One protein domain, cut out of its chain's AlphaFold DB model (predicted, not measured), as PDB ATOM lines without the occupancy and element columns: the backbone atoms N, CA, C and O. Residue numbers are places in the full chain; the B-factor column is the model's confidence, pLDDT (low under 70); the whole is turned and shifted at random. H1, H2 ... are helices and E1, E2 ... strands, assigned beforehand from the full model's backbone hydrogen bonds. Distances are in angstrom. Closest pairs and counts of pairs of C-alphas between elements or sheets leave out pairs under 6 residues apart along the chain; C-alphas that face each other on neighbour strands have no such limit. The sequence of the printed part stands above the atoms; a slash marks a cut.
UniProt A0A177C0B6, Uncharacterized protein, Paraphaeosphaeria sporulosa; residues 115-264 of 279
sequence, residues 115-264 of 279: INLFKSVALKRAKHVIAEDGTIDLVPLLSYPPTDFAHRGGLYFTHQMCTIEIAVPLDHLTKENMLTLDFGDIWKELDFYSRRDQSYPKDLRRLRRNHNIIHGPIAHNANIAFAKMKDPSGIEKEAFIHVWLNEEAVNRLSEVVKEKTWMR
ATOM      1  N   ILE A 115     210.418 341.025 320.966       91.56
ATOM      2  CA  ILE A 115     209.663 342.261 321.161       91.56
ATOM      3  C   ILE A 115     208.182 341.932 321.339       91.56
ATOM      4  O   ILE A 115     207.638 341.110 320.601       91.56
ATOM      5  N   ASN A 116     207.528 342.574 322.311       86.88
ATOM      6  CA  ASN A 116     206.086 342.431 322.481       86.88
ATOM      7  C   ASN A 116     205.367 343.369 321.517       86.88
ATOM      8  O   ASN A 116     205.663 344.567 321.441       86.88
ATOM      9  N   LEU A 117     204.425 342.799 320.782       88.94
ATOM     10  CA  LEU A 117     203.582 343.484 319.821       88.94
ATOM     11  C   LEU A 117     202.117 343.233 320.175       88.94
ATOM     12  O   LEU A 117     201.747 342.140 320.599       88.94
ATOM     13  N   PHE A 118     201.282 344.249 319.990       86.62
ATOM     14  CA  PHE A 118     199.912 344.277 320.487       86.62
ATOM     15  C   PHE A 118     198.908 344.565 319.371       86.62
ATOM     16  O   PHE A 118     199.151 345.427 318.520       86.62
ATOM     17  N   LYS A 119     197.771 343.861 319.367       87.19
ATOM     18  CA  LYS A 119     196.659 344.118 318.444       87.19
ATOM     19  C   LYS A 119     195.321 344.321 319.157       87.19
ATOM     20  O   LYS A 119     194.832 343.457 319.885       87.19
ATOM     21  N   SER A 120     194.693 345.456 318.845       80.62
ATOM     22  CA  SER A 120     193.336 345.785 319.269       80.62
ATOM     23  C   SER A 120     192.352 345.071 318.369       80.62
ATOM     24  O   SER A 120     192.314 345.295 317.157       80.62
ATOM     25  N   VAL A 121     191.551 344.195 318.959       80.69
ATOM     26  CA  VAL A 121     190.526 343.452 318.238       80.69
ATOM     27  C   VAL A 121     189.380 343.113 319.185       80.69
ATOM     28  O   VAL A 121     189.579 342.946 320.388       80.69
ATOM     29  N   ALA A 122     188.169 342.993 318.642       75.50
ATOM     30  CA  ALA A 122     187.038 342.458 319.384       75.50
ATOM     31  C   ALA A 122     187.382 341.076 319.962       75.50
ATOM     32  O   ALA A 122     187.853 340.196 319.235       75.50
ATOM     33  N   LEU A 123     187.085 340.872 321.249       75.00
ATOM     34  CA  LEU A 123     187.411 339.644 321.982       75.00
ATOM     35  C   LEU A 123     186.949 338.379 321.245       75.00
ATOM     36  O   LEU A 123     187.671 337.394 321.214       75.00
ATOM     37  N   LYS A 124     185.786 338.407 320.584       76.81
ATOM     38  CA  LYS A 124     185.270 337.268 319.806       76.81
ATOM     39  C   LYS A 124     186.224 336.799 318.702       76.81
ATOM     40  O   LYS A 124     186.411 335.607 318.519       76.81
ATOM     41  N   ARG A 125     186.858 337.741 317.995       79.44
ATOM     42  CA  ARG A 125     187.815 337.428 316.927       79.44
ATOM     43  C   ARG A 125     189.113 336.894 317.515       79.44
ATOM     44  O   ARG A 125     189.790 336.116 316.862       79.44
ATOM     45  N   ALA A 126     189.425 337.300 318.743       85.12
ATOM     46  CA  ALA A 126     190.565 336.818 319.505       85.12
ATOM     47  C   ALA A 126     190.353 335.404 320.077       85.12
ATOM     48  O   ALA A 126     191.318 334.661 320.209       85.12
ATOM     49  N   LYS A 127     189.107 335.008 320.383       80.44
ATOM     50  CA  LYS A 127     188.792 333.702 320.999       80.44
ATOM     51  C   LYS A 127     189.272 332.503 320.181       80.44
ATOM     52  O   LYS A 127     189.593 331.482 320.767       80.44
ATOM     53  N   HIS A 128     189.314 332.628 318.857       82.00
ATOM     54  CA  HIS A 128     189.733 331.549 317.959       82.00
ATOM     55  C   HIS A 128     191.211 331.631 317.569       82.00
ATOM     56  O   HIS A 128     191.664 330.842 316.751       82.00
ATOM     57  N   VAL A 129     191.956 332.587 318.134       88.31
ATOM     58  CA  VAL A 129     193.372 332.771 317.809       88.31
ATOM     59  C   VAL A 129     194.235 331.711 318.456       88.31
ATOM     60  O   VAL A 129     195.240 331.338 317.874       88.31
ATOM     61  N   ILE A 130     193.869 331.251 319.649       86.44
ATOM     62  CA  ILE A 130     194.606 330.230 320.389       86.44
ATOM     63  C   ILE A 130     193.654 329.054 320.573       86.44
ATOM     64  O   ILE A 130     192.640 329.189 321.258       86.44
ATOM     65  N   ALA A 131     193.953 327.926 319.936       85.88
ATOM     66  CA  ALA A 131     193.188 326.699 320.115       85.88
ATOM     67  C   ALA A 131     193.571 325.988 321.425       85.88
ATOM     68  O   ALA A 131     194.586 326.299 322.052       85.88
ATOM     69  N   GLU A 132     192.764 325.008 321.836       81.69
ATOM     70  CA  GLU A 132     192.986 324.237 323.071       81.69
ATOM     71  C   GLU A 132     194.317 323.468 323.073       81.69
ATOM     72  O   GLU A 132     194.915 323.268 324.127       81.69
ATOM     73  N   ASP A 133     194.817 323.085 321.897       82.56
ATOM     74  CA  ASP A 133     196.112 322.416 321.715       82.56
ATOM     75  C   ASP A 133     197.307 323.392 321.645       82.56
ATOM     76  O   ASP A 133     198.437 322.991 321.352       82.56
ATOM     77  N   GLY A 134     197.063 324.686 321.886       82.75
ATOM     78  CA  GLY A 134     198.064 325.748 321.822       82.75
ATOM     79  C   GLY A 134     198.468 326.148 320.401       82.75
ATOM     80  O   GLY A 134     199.396 326.947 320.245       82.75
ATOM     81  N   THR A 135     197.820 325.614 319.359       86.56
ATOM     82  CA  THR A 135     198.002 326.120 317.993       86.56
ATOM     83  C   THR A 135     197.461 327.538 317.870       86.56
ATOM     84  O   THR A 135     196.559 327.952 318.605       86.56
ATOM     85  N   ILE A 136     198.067 328.302 316.960       89.12
ATOM     86  CA  ILE A 136     197.749 329.710 316.772       89.12
ATOM     87  C   ILE A 136     197.256 329.948 315.353       89.12
ATOM     88  O   ILE A 136     197.950 329.623 314.393       89.12
ATOM     89  N   ASP A 137     196.093 330.580 315.230       91.75
ATOM     90  CA  ASP A 137     195.560 331.078 313.967       91.75
ATOM     91  C   ASP A 137     195.361 332.600 314.034       91.75
ATOM     92  O   ASP A 137     194.428 333.120 314.645       91.75
ATOM     93  N   LEU A 138     196.262 333.344 313.389       92.44
ATOM     94  CA  LEU A 138     196.183 334.803 313.307       92.44
ATOM     95  C   LEU A 138     195.359 335.298 312.106       92.44
ATOM     96  O   LEU A 138     195.122 336.506 311.996       92.44
ATOM     97  N   VAL A 139     194.882 334.421 311.215       90.19
ATOM     98  CA  VAL A 139     194.074 334.809 310.043       90.19
ATOM     99  C   VAL A 139     192.780 335.540 310.445       90.19
ATOM    100  O   VAL A 139     192.489 336.589 309.855       90.19
ATOM    101  N   PRO A 140     192.040 335.128 311.498       89.31
ATOM    102  CA  PRO A 140     190.880 335.864 312.001       89.31
ATOM    103  C   PRO A 140     191.182 337.300 312.447       89.31
ATOM    104  O   PRO A 140     190.251 338.095 312.605       89.31
ATOM    105  N   LEU A 141     192.456 337.662 312.644       89.25
ATOM    106  CA  LEU A 141     192.907 338.996 313.046       89.25
ATOM    107  C   LEU A 141     193.285 339.908 311.866       89.25
ATOM    108  O   LEU A 141     193.654 341.071 312.077       89.25
ATOM    109  N   LEU A 142     193.171 339.444 310.621       89.81
ATOM    110  CA  LEU A 142     193.393 340.292 309.451       89.81
ATOM    111  C   LEU A 142     192.446 341.498 309.464       89.81
ATOM    112  O   LEU A 142     191.249 341.389 309.725       89.81
ATOM    113  N   SER A 143     192.985 342.688 309.228       84.69
ATOM    114  CA  SER A 143     192.180 343.908 309.130       84.69
ATOM    115  C   SER A 143     191.704 344.093 307.692       84.69
ATOM    116  O   SER A 143     192.436 343.798 306.746       84.69
ATOM    117  N   TYR A 144     190.454 344.527 307.547       80.25
ATOM    118  CA  TYR A 144     189.794 344.707 306.259       80.25
ATOM    119  C   TYR A 144     189.874 346.172 305.825       80.25
ATOM    120  O   TYR A 144     189.790 347.036 306.696       80.25
ATOM    121  N   PRO A 145     190.007 346.460 304.518       76.69
ATOM    122  CA  PRO A 145     190.071 347.827 304.016       76.69
ATOM    123  C   PRO A 145     188.874 348.691 304.454       76.69
ATOM    124  O   PRO A 145     187.767 348.165 304.599       76.69
ATOM    125  N   PRO A 146     189.064 350.015 304.595       74.81
ATOM    126  CA  PRO A 146     190.322 350.741 304.389       74.81
ATOM    127  C   PRO A 146     191.266 350.657 305.606       74.81
ATOM    128  O   PRO A 146     190.880 350.988 306.727       74.81
ATOM    129  N   THR A 147     192.522 350.259 305.380       80.81
ATOM    130  CA  THR A 147     193.583 350.173 306.406       80.81
ATOM    131  C   THR A 147     194.893 350.768 305.891       80.81
ATOM    132  O   THR A 147     195.084 350.885 304.680       80.81
ATOM    133  N   ASP A 148     195.811 351.131 306.792       78.19
ATOM    134  CA  ASP A 148     197.133 351.640 306.400       78.19
ATOM    135  C   ASP A 148     197.931 350.543 305.679       78.19
ATOM    136  O   ASP A 148     198.024 349.428 306.169       78.19
ATOM    137  N   PHE A 149     198.542 350.787 304.524       80.25
ATOM    138  CA  PHE A 149     199.433 349.825 303.829       80.25
ATOM    139  C   PHE A 149     198.865 348.485 303.309       80.25
ATOM    140  O   PHE A 149     199.605 347.738 302.650       80.25
ATOM    141  N   ALA A 150     197.602 348.131 303.567       73.44
ATOM    142  CA  ALA A 150     197.031 346.879 303.068       73.44
ATOM    143  C   ALA A 150     195.703 347.089 302.344       73.44
ATOM    144  O   ALA A 150     194.634 347.155 302.933       73.44
ATOM    145  N   HIS A 151     195.770 347.069 301.013       67.81
ATOM    146  CA  HIS A 151     194.583 346.994 300.157       67.81
ATOM    147  C   HIS A 151     193.803 345.674 300.317       67.81
ATOM    148  O   HIS A 151     192.624 345.604 300.000       67.81
ATOM    149  N   ARG A 152     194.449 344.591 300.777       67.62
ATOM    150  CA  ARG A 152     193.844 343.248 300.856       67.62
ATOM    151  C   ARG A 152     194.377 342.447 302.034       67.62
ATOM    152  O   ARG A 152     195.252 341.611 301.834       67.62
ATOM    153  N   GLY A 153     193.838 342.703 303.222       74.12
ATOM    154  CA  GLY A 153     194.206 341.965 304.427       74.12
ATOM    155  C   GLY A 153     195.608 342.336 304.904       74.12
ATOM    156  O   GLY A 153     196.602 342.143 304.211       74.12
ATOM    157  N   GLY A 154     195.686 342.903 306.099       83.56
ATOM    158  CA  GLY A 154     196.951 343.150 306.782       83.56
ATOM    159  C   GLY A 154     196.820 342.761 308.241       83.56
ATOM    160  O   GLY A 154     195.780 343.008 308.861       83.56
ATOM    161  N   LEU A 155     197.858 342.144 308.795       89.88
ATOM    162  CA  LEU A 155     197.914 341.879 310.223       89.88
ATOM    163  C   LEU A 155     198.775 342.941 310.902       89.88
ATOM    164  O   LEU A 155     199.998 342.909 310.822       89.88
ATOM    165  N   TYR A 156     198.093 343.892 311.532       87.81
ATOM    166  CA  TYR A 156     198.683 345.029 312.234       87.81
ATOM    167  C   TYR A 156     198.950 344.694 313.687       87.81
ATOM    168  O   TYR A 156     198.020 344.260 314.375       87.81
ATOM    169  N   PHE A 157     200.156 345.015 314.138       87.00
ATOM    170  CA  PHE A 157     200.472 345.139 315.550       87.00
ATOM    171  C   PHE A 157     201.203 346.451 315.848       87.00
ATOM    172  O   PHE A 157     201.949 346.976 315.017       87.00
ATOM    173  N   THR A 158     200.995 346.960 317.059       83.00
ATOM    174  CA  THR A 158     201.608 348.177 317.599       83.00
ATOM    175  C   THR A 158     202.444 347.845 318.841       83.00
ATOM    176  O   THR A 158     202.380 346.733 319.360       83.00
ATOM    177  N   HIS A 159     203.216 348.804 319.349       76.50
ATOM    178  CA  HIS A 159     203.964 348.644 320.603       76.50
ATOM    179  C   HIS A 159     203.157 348.983 321.864       76.50
ATOM    180  O   HIS A 159     203.696 348.904 322.964       76.50
ATOM    181  N   GLN A 160     201.897 349.402 321.728       65.38
ATOM    182  CA  GLN A 160     201.106 349.932 322.836       65.38
ATOM    183  C   GLN A 160     199.825 349.111 323.034       65.38
ATOM    184  O   GLN A 160     199.151 348.778 322.062       65.38
ATOM    185  N   MET A 161     199.558 348.785 324.309       55.50
ATOM    186  CA  MET A 161     198.341 348.213 324.916       55.50
ATOM    187  C   MET A 161     197.271 347.643 323.977       55.50
ATOM    188  O   MET A 161     196.684 348.420 323.228       55.50
ATOM    189  N   CYS A 162     196.886 346.359 324.134       61.59
ATOM    190  CA  CYS A 162     195.546 345.836 323.770       61.59
ATOM    191  C   CYS A 162     195.385 344.300 323.895       61.59
ATOM    192  O   CYS A 162     196.270 343.601 324.374       61.59
ATOM    193  N   THR A 163     194.199 343.811 323.492       66.81
ATOM    194  CA  THR A 163     193.591 342.483 323.698       66.81
ATOM    195  C   THR A 163     194.442 341.275 323.323       66.81
ATOM    196  O   THR A 163     194.291 340.238 323.959       66.81
ATOM    197  N   ILE A 164     195.302 341.360 322.309       78.94
ATOM    198  CA  ILE A 164     196.219 340.272 321.941       78.94
ATOM    199  C   ILE A 164     197.645 340.794 321.980       78.94
ATOM    200  O   ILE A 164     197.954 341.790 321.330       78.94
ATOM    201  N   GLU A 165     198.498 340.099 322.721       86.00
ATOM    202  CA  GLU A 165     199.931 340.333 322.829       86.00
ATOM    203  C   GLU A 165     200.683 339.130 322.270       86.00
ATOM    204  O   GLU A 165     200.383 337.990 322.619       86.00
ATOM    205  N   ILE A 166     201.680 339.386 321.433       88.44
ATOM    206  CA  ILE A 166     202.587 338.364 320.910       88.44
ATOM    207  C   ILE A 166     204.030 338.766 321.202       88.44
ATOM    208  O   ILE A 166     204.389 339.933 321.044       88.44
ATOM    209  N   ALA A 167     204.875 337.813 321.597       90.06
ATOM    210  CA  ALA A 167     206.320 338.018 321.664       90.06
ATOM    211  C   ALA A 167     206.965 337.517 320.368       90.06
ATOM    212  O   ALA A 167     207.094 336.313 320.136       90.06
ATOM    213  N   VAL A 168     207.389 338.457 319.523       92.44
ATOM    214  CA  VAL A 168     208.004 338.171 318.222       92.44
ATOM    215  C   VAL A 168     209.526 338.163 318.360       92.44
ATOM    216  O   VAL A 168     210.090 339.151 318.833       92.44
ATOM    217  N   PRO A 169     210.222 337.093 317.944       93.81
ATOM    218  CA  PRO A 169     211.679 337.083 317.881       93.81
ATOM    219  C   PRO A 169     212.218 338.177 316.949       93.81
ATOM    220  O   PRO A 169     211.740 338.340 315.825       93.81
ATOM    221  N   LEU A 170     213.256 338.901 317.369       92.19
ATOM    222  CA  LEU A 170     213.888 339.925 316.527       92.19
ATOM    223  C   LEU A 170     214.507 339.325 315.256       92.19
ATOM    224  O   LEU A 170     214.501 339.963 314.205       92.19
ATOM    225  N   ASP A 171     214.998 338.084 315.319       93.69
ATOM    226  CA  ASP A 171     215.564 337.399 314.157       93.69
ATOM    227  C   ASP A 171     214.499 337.091 313.091       93.69
ATOM    228  O   ASP A 171     214.805 337.153 311.901       93.69
ATOM    229  N   HIS A 172     213.242 336.845 313.480       93.94
ATOM    230  CA  HIS A 172     212.124 336.713 312.543       93.94
ATOM    231  C   HIS A 172     211.938 337.994 311.722       93.94
ATOM    232  O   HIS A 172     211.863 337.916 310.498       93.94
ATOM    233  N   LEU A 173     211.965 339.170 312.363       91.25
ATOM    234  CA  LEU A 173     211.843 340.460 311.670       91.25
ATOM    235  C   LEU A 173     212.988 340.707 310.676       91.25
ATOM    236  O   LEU A 173     212.780 341.353 309.657       91.25
ATOM    237  N   THR A 174     214.187 340.182 310.954       88.75
ATOM    238  CA  THR A 174     215.332 340.276 310.029       88.75
ATOM    239  C   THR A 174     215.308 339.240 308.904       88.75
ATOM    240  O   THR A 174     215.849 339.491 307.830       88.75
ATOM    241  N   LYS A 175     214.720 338.061 309.151       91.69
ATOM    242  CA  LYS A 175     214.623 336.953 308.185       91.69
ATOM    243  C   LYS A 175     213.496 337.174 307.188       91.69
ATOM    244  O   LYS A 175     213.626 336.821 306.018       91.69
ATOM    245  N   GLU A 176     212.383 337.727 307.651       89.19
ATOM    246  CA  GLU A 176     211.322 338.187 306.775       89.19
ATOM    247  C   GLU A 176     211.820 339.408 306.007       89.19
ATOM    248  O   GLU A 176     212.426 340.306 306.584       89.19
ATOM    249  N   ASN A 177     211.586 339.449 304.695       92.31
ATOM    250  CA  ASN A 177     211.992 340.593 303.887       92.31
ATOM    251  C   ASN A 177     211.159 341.825 304.285       92.31
ATOM    252  O   ASN A 177     210.063 342.037 303.754       92.31
ATOM    253  N   MET A 178     211.642 342.571 305.277       94.88
ATOM    254  CA  MET A 178     210.952 343.690 305.903       94.88
ATOM    255  C   MET A 178     211.293 344.996 305.191       94.88
ATOM    256  O   MET A 178     212.455 345.371 305.053       94.88
ATOM    257  N   LEU A 179     210.254 345.718 304.783       94.56
ATOM    258  CA  LEU A 179     210.362 347.073 304.269       94.56
ATOM    259  C   LEU A 179     210.199 348.064 305.420       94.56
ATOM    260  O   LEU A 179     209.082 348.294 305.886       94.56
ATOM    261  N   THR A 180     211.301 348.671 305.850       94.06
ATOM    262  CA  THR A 180     211.250 349.814 306.768       94.06
ATOM    263  C   THR A 180     210.966 351.081 305.973       94.06
ATOM    264  O   THR A 180     211.717 351.431 305.062       94.06
ATOM    265  N   LEU A 181     209.874 351.760 306.305       91.94
ATOM    266  CA  LEU A 181     209.467 353.015 305.694       91.94
ATOM    267  C   LEU A 181     209.629 354.148 306.698       91.94
ATOM    268  O   LEU A 181     208.927 354.201 307.709       91.94
ATOM    269  N   ASP A 182     210.512 355.087 306.377       90.25
ATOM    270  CA  ASP A 182     210.529 356.383 307.040       90.25
ATOM    271  C   ASP A 182     209.328 357.227 306.604       90.25
ATOM    272  O   ASP A 182     208.691 356.987 305.571       90.25
ATOM    273  N   PHE A 183     209.025 358.262 307.386       84.69
ATOM    274  CA  PHE A 183     208.026 359.246 306.994       84.69
ATOM    275  C   PHE A 183     208.521 360.038 305.776       84.69
ATOM    276  O   PHE A 183     209.353 360.936 305.899       84.69
ATOM    277  N   GLY A 184     207.993 359.702 304.604       88.19
ATOM    278  CA  GLY A 184     208.363 360.299 303.324       88.19
ATOM    279  C   GLY A 184     207.377 359.926 302.222       88.19
ATOM    280  O   GLY A 184     206.346 359.306 302.486       88.19
ATOM    281  N   ASP A 185     207.689 360.294 300.982       89.62
ATOM    282  CA  ASP A 185     206.732 360.226 299.869       89.62
ATOM    283  C   ASP A 185     206.222 358.804 299.603       89.62
ATOM    284  O   ASP A 185     205.019 358.597 299.495       89.62
ATOM    285  N   ILE A 186     207.107 357.801 299.617       92.25
ATOM    286  CA  ILE A 186     206.731 356.394 299.394       92.25
ATOM    287  C   ILE A 186     205.725 355.911 300.446       92.25
ATOM    288  O   ILE A 186     204.750 355.232 300.118       92.25
ATOM    289  N   TRP A 187     205.958 356.260 301.714       91.69
ATOM    290  CA  TRP A 187     205.053 355.927 302.810       91.69
ATOM    291  C   TRP A 187     203.689 356.586 302.606       91.69
ATOM    292  O   TRP A 187     202.666 355.900 302.620       91.69
ATOM    293  N   LYS A 188     203.685 357.900 302.342       91.00
ATOM    294  CA  LYS A 188     202.457 358.677 302.151       91.00
ATOM    295  C   LYS A 188     201.654 358.168 300.953       91.00
ATOM    296  O   LYS A 188     200.434 358.085 301.025       91.00
ATOM    297  N   GLU A 189     202.317 357.792 299.861       93.56
ATOM    298  CA  GLU A 189     201.654 357.219 298.691       93.56
ATOM    299  C   GLU A 189     201.036 355.848 298.986       93.56
ATOM    300  O   GLU A 189     199.873 355.613 298.648       93.56
ATOM    301  N   LEU A 190     201.781 354.937 299.625       92.06
ATOM    302  CA  LEU A 190     201.248 353.626 300.006       92.06
ATOM    303  C   LEU A 190     200.009 353.778 300.881       92.06
ATOM    304  O   LEU A 190     199.002 353.110 300.637       92.06
ATOM    305  N   ASP A 191     200.068 354.666 301.865       89.94
ATOM    306  CA  ASP A 191     198.953 354.906 302.764       89.94
ATOM    307  C   ASP A 191     197.754 355.535 302.042       89.94
ATOM    308  O   ASP A 191     196.640 355.010 302.105       89.94
ATOM    309  N   PHE A 192     198.000 356.560 301.221       90.94
ATOM    310  CA  PHE A 192     196.992 357.216 300.389       90.94
ATOM    311  C   PHE A 192     196.186 356.225 299.541       90.94
ATOM    312  O   PHE A 192     194.955 356.246 299.564       90.94
ATOM    313  N   TYR A 193     196.853 355.330 298.808       91.69
ATOM    314  CA  TYR A 193     196.155 354.337 297.986       91.69
ATOM    315  C   TYR A 193     195.434 353.280 298.835       91.69
ATOM    316  O   TYR A 193     194.317 352.890 298.491       91.69
ATOM    317  N   SER A 194     196.035 352.842 299.949       89.88
ATOM    318  CA  SER A 194     195.448 351.819 300.833       89.88
ATOM    319  C   SER A 194     194.159 352.309 301.491       89.88
ATOM    320  O   SER A 194     193.120 351.656 301.399       89.88
ATOM    321  N   ARG A 195     194.203 353.508 302.079       86.31
ATOM    322  CA  ARG A 195     193.079 354.154 302.767       86.31
ATOM    323  C   ARG A 195     191.927 354.531 301.837       86.31
ATOM    324  O   ARG A 195     190.799 354.705 302.291       86.31
ATOM    325  N   ARG A 196     192.187 354.644 300.533       86.06
ATOM    326  CA  ARG A 196     191.177 354.918 299.498       86.06
ATOM    327  C   ARG A 196     190.617 353.656 298.839       86.06
ATOM    328  O   ARG A 196     189.835 353.787 297.902       86.06
ATOM    329  N   ASP A 197     191.040 352.472 299.281       86.00
ATOM    330  CA  ASP A 197     190.713 351.192 298.643       86.00
ATOM    331  C   ASP A 197     191.048 351.182 297.132       86.00
ATOM    332  O   ASP A 197     190.349 350.612 296.292       86.00
ATOM    333  N   GLN A 198     192.135 351.862 296.756       87.69
ATOM    334  CA  GLN A 198     192.573 351.987 295.371       87.69
ATOM    335  C   GLN A 198     193.734 351.041 295.067       87.69
ATOM    336  O   GLN A 198     194.599 350.759 295.893       87.69
ATOM    337  N   SER A 199     193.788 350.576 293.818       90.56
ATOM    338  CA  SER A 199     194.917 349.777 293.344       90.56
ATOM    339  C   SER A 199     196.208 350.587 293.349       90.56
ATOM    340  O   SER A 199     196.272 351.657 292.748       90.56
ATOM    341  N   TYR A 200     197.270 350.017 293.922       93.50
ATOM    342  CA  TYR A 200     198.589 350.640 293.882       93.50
ATOM    343  C   TYR A 200     199.103 350.816 292.441       93.50
ATOM    344  O   TYR A 200     198.949 349.888 291.621       93.50
ATOM    345  N   PRO A 201     199.798 351.939 292.159       95.12
ATOM    346  CA  PRO A 201     200.672 352.094 291.003       95.12
ATOM    347  C   PRO A 201     201.645 350.924 290.852       95.12
ATOM    348  O   PRO A 201     201.964 350.220 291.814       95.12
ATOM    349  N   LYS A 202     202.137 350.706 289.627       95.44
ATOM    350  CA  LYS A 202     202.983 349.549 289.290       95.44
ATOM    351  C   LYS A 202     204.223 349.449 290.183       95.44
ATOM    352  O   LYS A 202     204.542 348.351 290.640       95.44
ATOM    353  N   ASP A 203     204.882 350.571 290.453       95.75
ATOM    354  CA  ASP A 203     206.104 350.593 291.257       95.75
ATOM    355  C   ASP A 203     205.839 350.297 292.731       95.75
ATOM    356  O   ASP A 203     206.497 349.418 293.284       95.75
ATOM    357  N   LEU A 204     204.805 350.894 293.330       94.56
ATOM    358  CA  LEU A 204     204.392 350.581 294.702       94.56
ATOM    359  C   LEU A 204     203.907 349.138 294.847       94.56
ATOM    360  O   LEU A 204     204.198 348.472 295.838       94.56
ATOM    361  N   ARG A 205     203.214 348.605 293.837       93.88
ATOM    362  CA  ARG A 205     202.791 347.200 293.823       93.88
ATOM    363  C   ARG A 205     203.987 346.255 293.789       93.88
ATOM    364  O   ARG A 205     203.975 345.250 294.492       93.88
ATOM    365  N   ARG A 206     205.000 346.565 292.974       94.38
ATOM    366  CA  ARG A 206     206.253 345.803 292.904       94.38
ATOM    367  C   ARG A 206     207.022 345.900 294.220       94.38
ATOM    368  O   ARG A 206     207.446 344.870 294.729       94.38
ATOM    369  N   LEU A 207     207.133 347.104 294.780       93.31
ATOM    370  CA  LEU A 207     207.747 347.343 296.081       93.31
ATOM    371  C   LEU A 207     207.067 346.493 297.159       93.31
ATOM    372  O   LEU A 207     207.729 345.681 297.794       93.31
ATOM    373  N   ARG A 208     205.740 346.593 297.294       91.81
ATOM    374  CA  ARG A 208     204.957 345.824 298.269       91.81
ATOM    375  C   ARG A 208     205.080 344.314 298.058       91.81
ATOM    376  O   ARG A 208     205.259 343.592 299.024       91.81
ATOM    377  N   ARG A 209     205.001 343.824 296.813       91.62
ATOM    378  CA  ARG A 209     205.061 342.382 296.500       91.62
ATOM    379  C   ARG A 209     206.388 341.737 296.896       91.62
ATOM    380  O   ARG A 209     206.413 340.543 297.168       91.62
ATOM    381  N   ASN A 210     207.470 342.505 296.888       93.56
ATOM    382  CA  ASN A 210     208.784 341.976 297.215       93.56
ATOM    383  C   ASN A 210     208.999 341.815 298.722       93.56
ATOM    384  O   ASN A 210     209.970 341.171 299.090       93.56
ATOM    385  N   HIS A 211     208.126 342.354 299.574       94.69
ATOM    386  CA  HIS A 211     208.296 342.350 301.025       94.69
ATOM    387  C   HIS A 211     207.157 341.598 301.715       94.69
ATOM    388  O   HIS A 211     206.029 341.547 301.223       94.69
ATOM    389  N   ASN A 212     207.460 341.018 302.873       95.50
ATOM    390  CA  ASN A 212     206.489 340.277 303.683       95.50
ATOM    391  C   ASN A 212     205.943 341.122 304.832       95.50
ATOM    392  O   ASN A 212     204.779 340.973 305.209       95.50
ATOM    393  N   ILE A 213     206.783 342.019 305.351       95.31
ATOM    394  CA  ILE A 213     206.475 342.907 306.466       95.31
ATOM    395  C   ILE A 213     206.707 344.347 306.016       95.31
ATOM    396  O   ILE A 213     207.696 344.637 305.342       95.31
ATOM    397  N   ILE A 214     205.819 345.253 306.413       94.50
ATOM    398  CA  ILE A 214     206.088 346.693 306.418       94.50
ATOM    399  C   ILE A 214     206.240 347.136 307.867       94.50
ATOM    400  O   ILE A 214     205.360 346.874 308.686       94.50
ATOM    401  N   HIS A 215     207.341 347.819 308.163       94.31
ATOM    402  CA  HIS A 215     207.522 348.562 309.401       94.31
ATOM    403  C   HIS A 215     207.521 350.053 309.069       94.31
ATOM    404  O   HIS A 215     208.404 350.531 308.361       94.31
ATOM    405  N   GLY A 216     206.515 350.794 309.523       91.50
ATOM    406  CA  GLY A 216     206.390 352.203 309.160       91.50
ATOM    407  C   GLY A 216     205.393 352.970 310.020       91.50
ATOM    408  O   GLY A 216     204.712 352.368 310.856       91.50
ATOM    409  N   PRO A 217     205.314 354.300 309.838       86.50
ATOM    410  CA  PRO A 217     204.420 355.126 310.628       86.50
ATOM    411  C   PRO A 217     202.933 354.811 310.389       86.50
ATOM    412  O   PRO A 217     202.556 354.351 309.317       86.50
ATOM    413  N   ILE A 218     202.079 355.093 311.373       83.25
ATOM    414  CA  ILE A 218     200.615 355.132 311.236       83.25
ATOM    415  C   ILE A 218     200.208 356.562 310.905       83.25
ATOM    416  O   ILE A 218     200.746 357.512 311.491       83.25
ATOM    417  N   ALA A 219     199.237 356.717 310.012       83.62
ATOM    418  CA  ALA A 219     198.627 358.009 309.791       83.62
ATOM    419  C   ALA A 219     197.634 358.385 310.898       83.62
ATOM    420  O   ALA A 219     196.780 357.592 311.284       83.62
ATOM    421  N   HIS A 220     197.706 359.637 311.349       74.31
ATOM    422  CA  HIS A 220     196.832 360.169 312.402       74.31
ATOM    423  C   HIS A 220     195.392 360.451 311.919       74.31
ATOM    424  O   HIS A 220     194.447 360.561 312.699       74.31
ATOM    425  N   ASN A 221     195.209 360.605 310.605       73.69
ATOM    426  CA  ASN A 221     193.968 361.114 310.038       73.69
ATOM    427  C   ASN A 221     192.883 360.037 309.897       73.69
ATOM    428  O   ASN A 221     193.128 358.880 309.568       73.69
ATOM    429  N   ALA A 222     191.631 360.452 310.069       70.12
ATOM    430  CA  ALA A 222     190.479 359.595 309.831       70.12
ATOM    431  C   ALA A 222     190.325 359.232 308.338       70.12
ATOM    432  O   ALA A 222     190.605 360.058 307.467       70.12
ATOM    433  N   ASN A 223     189.779 358.047 308.024       70.88
ATOM    434  CA  ASN A 223     189.567 357.566 306.644       70.88
ATOM    435  C   ASN A 223     188.839 358.584 305.745       70.88
ATOM    436  O   ASN A 223     189.138 358.729 304.558       70.88
ATOM    437  N   ILE A 224     187.902 359.344 306.318       67.31
ATOM    438  CA  ILE A 224     187.157 360.377 305.594       67.31
ATOM    439  C   ILE A 224     188.047 361.518 305.066       67.31
ATOM    440  O   ILE A 224     187.722 362.129 304.044       67.31
ATOM    441  N   ALA A 225     189.164 361.819 305.735       74.81
ATOM    442  CA  ALA A 225     190.131 362.807 305.265       74.81
ATOM    443  C   ALA A 225     190.857 362.291 304.012       74.81
ATOM    444  O   ALA A 225     190.947 363.004 303.012       74.81
ATOM    445  N   PHE A 226     191.263 361.019 304.015       79.12
ATOM    446  CA  PHE A 226     191.910 360.356 302.876       79.12
ATOM    447  C   PHE A 226     191.029 360.290 301.631       79.12
ATOM    448  O   PHE A 226     191.506 360.521 300.519       79.12
ATOM    449  N   ALA A 227     189.730 360.030 301.800       76.38
ATOM    450  CA  ALA A 227     188.782 359.988 300.688       76.38
ATOM    451  C   ALA A 227     188.724 361.318 299.905       76.38
ATOM    452  O   ALA A 227     188.535 361.322 298.685       76.38
ATOM    453  N   LYS A 228     188.944 362.450 300.583       77.56
ATOM    454  CA  LYS A 228     188.896 363.803 299.993       77.56
ATOM    455  C   LYS A 228     190.248 364.338 299.561       77.56
ATOM    456  O   LYS A 228     190.311 365.264 298.755       77.56
ATOM    457  N   MET A 229     191.309 363.777 300.119       83.81
ATOM    458  CA  MET A 229     192.674 364.137 299.797       83.81
ATOM    459  C   MET A 229     192.922 363.925 298.297       83.81
ATOM    460  O   MET A 229     192.564 362.884 297.742       83.81
ATOM    461  N   LYS A 230     193.485 364.934 297.625       87.38
ATOM    462  CA  LYS A 230     193.846 364.853 296.198       87.38
ATOM    463  C   LYS A 230     195.279 364.376 295.998       87.38
ATOM    464  O   LYS A 230     195.582 363.797 294.961       87.38
ATOM    465  N   ASP A 231     196.122 364.617 296.992       88.06
ATOM    466  CA  ASP A 231     197.542 364.320 296.976       88.06
ATOM    467  C   ASP A 231     198.024 363.934 298.386       88.06
ATOM    468  O   ASP A 231     197.491 364.433 299.377       88.06
ATOM    469  N   PRO A 232     199.035 363.067 298.500       87.06
ATOM    470  CA  PRO A 232     199.450 362.483 299.772       87.06
ATOM    471  C   PRO A 232     200.153 363.469 300.731       87.06
ATOM    472  O   PRO A 232     200.492 363.086 301.850       87.06
ATOM    473  N   SER A 233     200.397 364.730 300.345       83.94
ATOM    474  CA  SER A 233     201.265 365.645 301.108       83.94
ATOM    475  C   SER A 233     200.745 365.954 302.518       83.94
ATOM    476  O   SER A 233     201.558 366.082 303.439       83.94
ATOM    477  N   GLY A 234     199.420 365.983 302.698       79.69
ATOM    478  CA  GLY A 234     198.737 366.310 303.957       79.69
ATOM    479  C   GLY A 234     198.626 365.170 304.976       79.69
ATOM    480  O   GLY A 234     197.891 365.309 305.952       79.69
ATOM    481  N   ILE A 235     199.285 364.028 304.756       82.81
ATOM    482  CA  ILE A 235     199.282 362.919 305.720       82.81
ATOM    483  C   ILE A 235     200.301 363.201 306.833       82.81
ATOM    484  O   ILE A 235     201.483 363.419 306.556       82.81
ATOM    485  N   GLU A 236     199.840 363.162 308.084       80.12
ATOM    486  CA  GLU A 236     200.641 363.329 309.306       80.12
ATOM    487  C   GLU A 236     200.870 361.982 310.015       80.12
ATOM    488  O   GLU A 236     200.064 361.059 309.874       80.12
ATOM    489  N   LYS A 237     201.966 361.868 310.778       77.31
ATOM    490  CA  LYS A 237     202.368 360.642 311.496       77.31
ATOM    491  C   LYS A 237     201.964 360.667 312.971       77.31
ATOM    492  O   LYS A 237     202.015 361.724 313.591       77.31
ATOM    493  N   GLU A 238     201.700 359.492 313.540       70.50
ATOM    494  CA  GLU A 238     201.410 359.336 314.975       70.50
ATOM    495  C   GLU A 238     202.349 358.339 315.674       70.50
ATOM    496  O   GLU A 238     203.121 358.721 316.551       70.50
ATOM    497  N   ALA A 239     202.331 357.073 315.255       79.75
ATOM    498  CA  ALA A 239     203.097 355.977 315.862       79.75
ATOM    499  C   ALA A 239     203.748 355.091 314.786       79.75
ATOM    500  O   ALA A 239     203.645 355.416 313.611       79.75
ATOM    501  N   PHE A 240     204.406 353.988 315.164       84.62
ATOM    502  CA  PHE A 240     204.940 352.972 314.241       84.62
ATOM    503  C   PHE A 240     204.217 351.632 314.407       84.62
ATOM    504  O   PHE A 240     203.823 351.266 315.518       84.62
ATOM    505  N   ILE A 241     204.067 350.902 313.300       88.19
ATOM    506  CA  ILE A 241     203.415 349.588 313.241       88.19
ATOM    507  C   ILE A 241     204.204 348.589 312.420       88.19
ATOM    508  O   ILE A 241     204.927 348.954 311.496       88.19
ATOM    509  N   HIS A 242     203.982 347.319 312.747       92.38
ATOM    510  CA  HIS A 242     204.395 346.185 311.936       92.38
ATOM    511  C   HIS A 242     203.163 345.599 311.238       92.38
ATOM    512  O   HIS A 242     202.144 345.335 311.886       92.38
ATOM    513  N   VAL A 243     203.254 345.410 309.921       92.12
ATOM    514  CA  VAL A 243     202.165 344.897 309.081       92.12
ATOM    515  C   VAL A 243     202.645 343.708 308.267       92.12
ATOM    516  O   VAL A 243     203.451 343.873 307.353       92.12
ATOM    517  N   TRP A 244     202.101 342.524 308.543       94.56
ATOM    518  CA  TRP A 244     202.300 341.345 307.700       94.56
ATOM    519  C   TRP A 244     201.311 341.396 306.531       94.56
ATOM    520  O   TRP A 244     200.105 341.561 306.732       94.56
ATOM    521  N   LEU A 245     201.833 341.318 305.303       91.56
ATOM    522  CA  LEU A 245     201.111 341.706 304.082       91.56
ATOM    523  C   LEU A 245     200.362 340.581 303.371       91.56
ATOM    524  O   LEU A 245     199.521 340.866 302.514       91.56
ATOM    525  N   ASN A 246     200.737 339.331 303.623       89.19
ATOM    526  CA  ASN A 246     200.193 338.169 302.936       89.19
ATOM    527  C   ASN A 246     199.981 337.008 303.912       89.19
ATOM    528  O   ASN A 246     200.601 336.951 304.972       89.19
ATOM    529  N   GLU A 247     199.082 336.101 303.539       89.75
ATOM    530  CA  GLU A 247     198.673 334.963 304.365       89.75
ATOM    531  C   GLU A 247     199.847 334.041 304.706       89.75
ATOM    532  O   GLU A 247     199.972 333.605 305.844       89.75
ATOM    533  N   GLU A 248     200.778 333.822 303.775       93.25
ATOM    534  CA  GLU A 248     201.969 333.008 304.039       93.25
ATOM    535  C   GLU A 248     202.849 333.611 305.144       93.25
ATOM    536  O   GLU A 248     203.335 332.889 306.011       93.25
ATOM    537  N   ALA A 249     203.049 334.932 305.136       94.19
ATOM    538  CA  ALA A 249     203.798 335.644 306.166       94.19
ATOM    539  C   ALA A 249     203.077 335.597 307.519       94.19
ATOM    540  O   ALA A 249     203.728 335.457 308.552       94.19
ATOM    541  N   VAL A 250     201.744 335.669 307.514       93.88
ATOM    542  CA  VAL A 250     200.921 335.524 308.722       93.88
ATOM    543  C   VAL A 250     201.022 334.109 309.285       93.88
ATOM    544  O   VAL A 250     201.257 333.959 310.477       93.88
ATOM    545  N   ASN A 251     200.949 333.079 308.444       94.31
ATOM    546  CA  ASN A 251     201.084 331.688 308.876       94.31
ATOM    547  C   ASN A 251     202.475 331.415 309.463       94.31
ATOM    548  O   ASN A 251     202.592 330.781 310.508       94.31
ATOM    549  N   ARG A 252     203.540 331.958 308.856       96.12
ATOM    550  CA  ARG A 252     204.891 331.876 309.437       96.12
ATOM    551  C   ARG A 252     204.987 332.590 310.782       96.12
ATOM    552  O   ARG A 252     205.642 332.071 311.681       96.12
ATOM    553  N   LEU A 253     204.342 333.750 310.930       95.81
ATOM    554  CA  LEU A 253     204.270 334.431 312.221       95.81
ATOM    555  C   LEU A 253     203.561 333.552 313.258       95.81
ATOM    556  O   LEU A 253     204.120 333.375 314.335       95.81
ATOM    557  N   SER A 254     202.399 332.973 312.926       94.12
ATOM    558  CA  SER A 254     201.625 332.091 313.813       94.12
ATOM    559  C   SER A 254     202.473 330.953 314.386       94.12
ATOM    560  O   SER A 254     202.474 330.738 315.596       94.12
ATOM    561  N   GLU A 255     203.259 330.282 313.542       94.62
ATOM    562  CA  GLU A 255     204.168 329.214 313.978       94.62
ATOM    563  C   GLU A 255     205.267 329.728 314.920       94.62
ATOM    564  O   GLU A 255     205.592 329.102 315.928       94.62
ATOM    565  N   VAL A 256     205.840 330.897 314.621       94.12
ATOM    566  CA  VAL A 256     206.946 331.484 315.396       94.12
ATOM    567  C   VAL A 256     206.507 331.963 316.785       94.12
ATOM    568  O   VAL A 256     207.306 331.929 317.733       94.12
ATOM    569  N   VAL A 257     205.258 332.418 316.906       92.19
ATOM    570  CA  VAL A 257     204.678 332.934 318.158       92.19
ATOM    571  C   VAL A 257     203.859 331.891 318.917       92.19
ATOM    572  O   VAL A 257     203.214 332.236 319.914       92.19
ATOM    573  N   LYS A 258     203.901 330.621 318.489       90.19
ATOM    574  CA  LYS A 258     203.319 329.493 319.221       90.19
ATOM    575  C   LYS A 258     203.827 329.490 320.664       90.19
ATOM    576  O   LYS A 258     205.018 329.686 320.896       90.19
ATOM    577  N   GLU A 259     202.908 329.347 321.622       86.38
ATOM    578  CA  GLU A 259     203.166 329.431 323.079       86.38
ATOM    579  C   GLU A 259     203.697 330.794 323.581       86.38
ATOM    580  O   GLU A 259     203.979 330.967 324.765       86.38
ATOM    581  N   LYS A 260     203.799 331.795 322.698       88.56
ATOM    582  CA  LYS A 260     204.288 333.159 322.972       88.56
ATOM    583  C   LYS A 260     203.231 334.212 322.647       88.56
ATOM    584  O   LYS A 260     203.548 335.326 322.229       88.56
ATOM    585  N   THR A 261     201.971 333.816 322.768       84.69
ATOM    586  CA  THR A 261     200.808 334.645 322.470       84.69
ATOM    587  C   THR A 261     199.876 334.618 323.659       84.69
ATOM    588  O   THR A 261     199.547 333.558 324.185       84.69
ATOM    589  N   TRP A 262     199.449 335.799 324.078       82.00
ATOM    590  CA  TRP A 262     198.632 335.998 325.258       82.00
ATOM    591  C   TRP A 262     197.443 336.880 324.917       82.00
ATOM    592  O   TRP A 262     197.553 337.864 324.185       82.00
ATOM    593  N   MET A 263     196.291 336.548 325.489       79.50
ATOM    594  CA  MET A 263     195.113 337.399 325.423       79.50
ATOM    595  C   MET A 263     195.050 338.263 326.682       79.50
ATOM    596  O   MET A 263     194.945 337.758 327.799       79.50
ATOM    597  N   ARG A 264     195.111 339.581 326.504       69.69
ATOM    598  CA  ARG A 264     194.953 340.559 327.577       69.69
ATOM    599  C   ARG A 264     193.489 340.933 327.733       69.69
ATOM    600  O   ARG A 264     192.797 341.244 326.764       69.69
TER     601      ARG A 264
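AT A GLANCE: This is residues 115 to 264 of the 279 residues of an uncharacterized protein of Paraphaeosphaeria sporulosa (UniProt A0A177C0B6). Two small sheets sit one after the other along an elongated body: the strongly twisted sheet of E2, E6, E5 and E4 lies in the middle, the small sheet of E1, E3 and E7 lies toward one end, and H6 packs on both. H3 crosses over E5 of the larger sheet, with H4 near it and H5 touching it toward the other end of the body, while the long stretch 128 to 154 bears no named element. The printed part has 150 residues with six named helices and seven named strands, in the order E1 H1 E2 E3 H2 E4 H3 H4 E5 H5 E6 H6 E7, and its class is mixed, helices and strands. The larger sheet is mixed in the order E2, E6, E5, E4; the smaller one, E1, E3, E7, is antiparallel. The whole is compact, with a radius of gyration of the C-alphas of 15.3 A, and spans 49 by 30 by 23 A.

HOW THE PARTS SIT: The larger sheet runs from E2, residues 155 to 158, through E6, residues 237 to 244, and E5, residues 213 to 219, to E4, residues 178 to 180. E2 and E6 are antiparallel, with N 157 and O 242 within hydrogen-bond range at 3.0 A. E6 and E5 are antiparallel at 154 degrees, with N 218 and O 239 at 2.8 A and N 243 and O 214 at 2.8 A; E6 bends by 57 degrees at residue 240. E5 and E4 are parallel at 31 degrees, with N 179 and O 213 at 2.8 A. H3, residues 185 to 195, is on this sheet at a height of 9.1 A, over E5, and runs across the strands at 82 degrees to E5 on the local plane. H4, residues 202 to 209, is close to H3 but not clearly touching, the C-alphas of Leu 190 and Leu 204 being closest at 6.9 A. E4, H3, H4 and E5 make a strand-helix-strand unit, two parallel neighbour strands with helices between, and its crossover is right-handed. H5, residues 223 to 228, touches H3, with Arg 195 and Asn 223 the closest C-alphas at 6.2 A; their lines are about perpendicular, at 75 degrees. H6, residues 247 to 256, forms two layers with the larger sheet, a helix on one face of a sheet; its closest C-alpha pair with E6 is Val 250 and Trp 244, 6.1 A. H6 is also on the smaller sheet, where E3, residues 164 to 169, has E1, residues 115 to 119, and E7, residues 261 to 263, as antiparallel neighbours. N 117 and O 166 are 2.9 A apart, and N 165 and O 262 are 2.8 A apart. Between the sheets, the closest C-alphas of E1 and E2 are Lys 119 and Phe 157, 4.9 A. H1, residues 123 to 127, only grazes the smaller sheet; H2, residues 170 to 175, only grazes the larger one. Every O i to N i+4 pair is within hydrogen-bond range in H1, H2, H3, H4 and H6; in H5, 1 of 2 is.

IN THESE COORDINATES: E6 is 19.7 A long from first to last C-alpha, E5 17.3 A, E3 16.3 A, H3 15.2 A and H6 14.2 A. E1 begins at C-alpha 115, (209.663, 342.261, 321.161). E6 begins at C-alpha 237, (202.368, 360.642, 311.496). E7 ends at C-alpha 263, (195.113, 337.399, 325.423).

THE WHOLE: The two C-alphas farthest apart are those of Asp 133 and Lys 230, 49.6 A. The printed part has no cut. The link from H1 to E2 is long, 27 residues. The mean pLDDT of the printed part is 85.9; residues 151 to 152, 160 to 163, 224 and 264 are under 70.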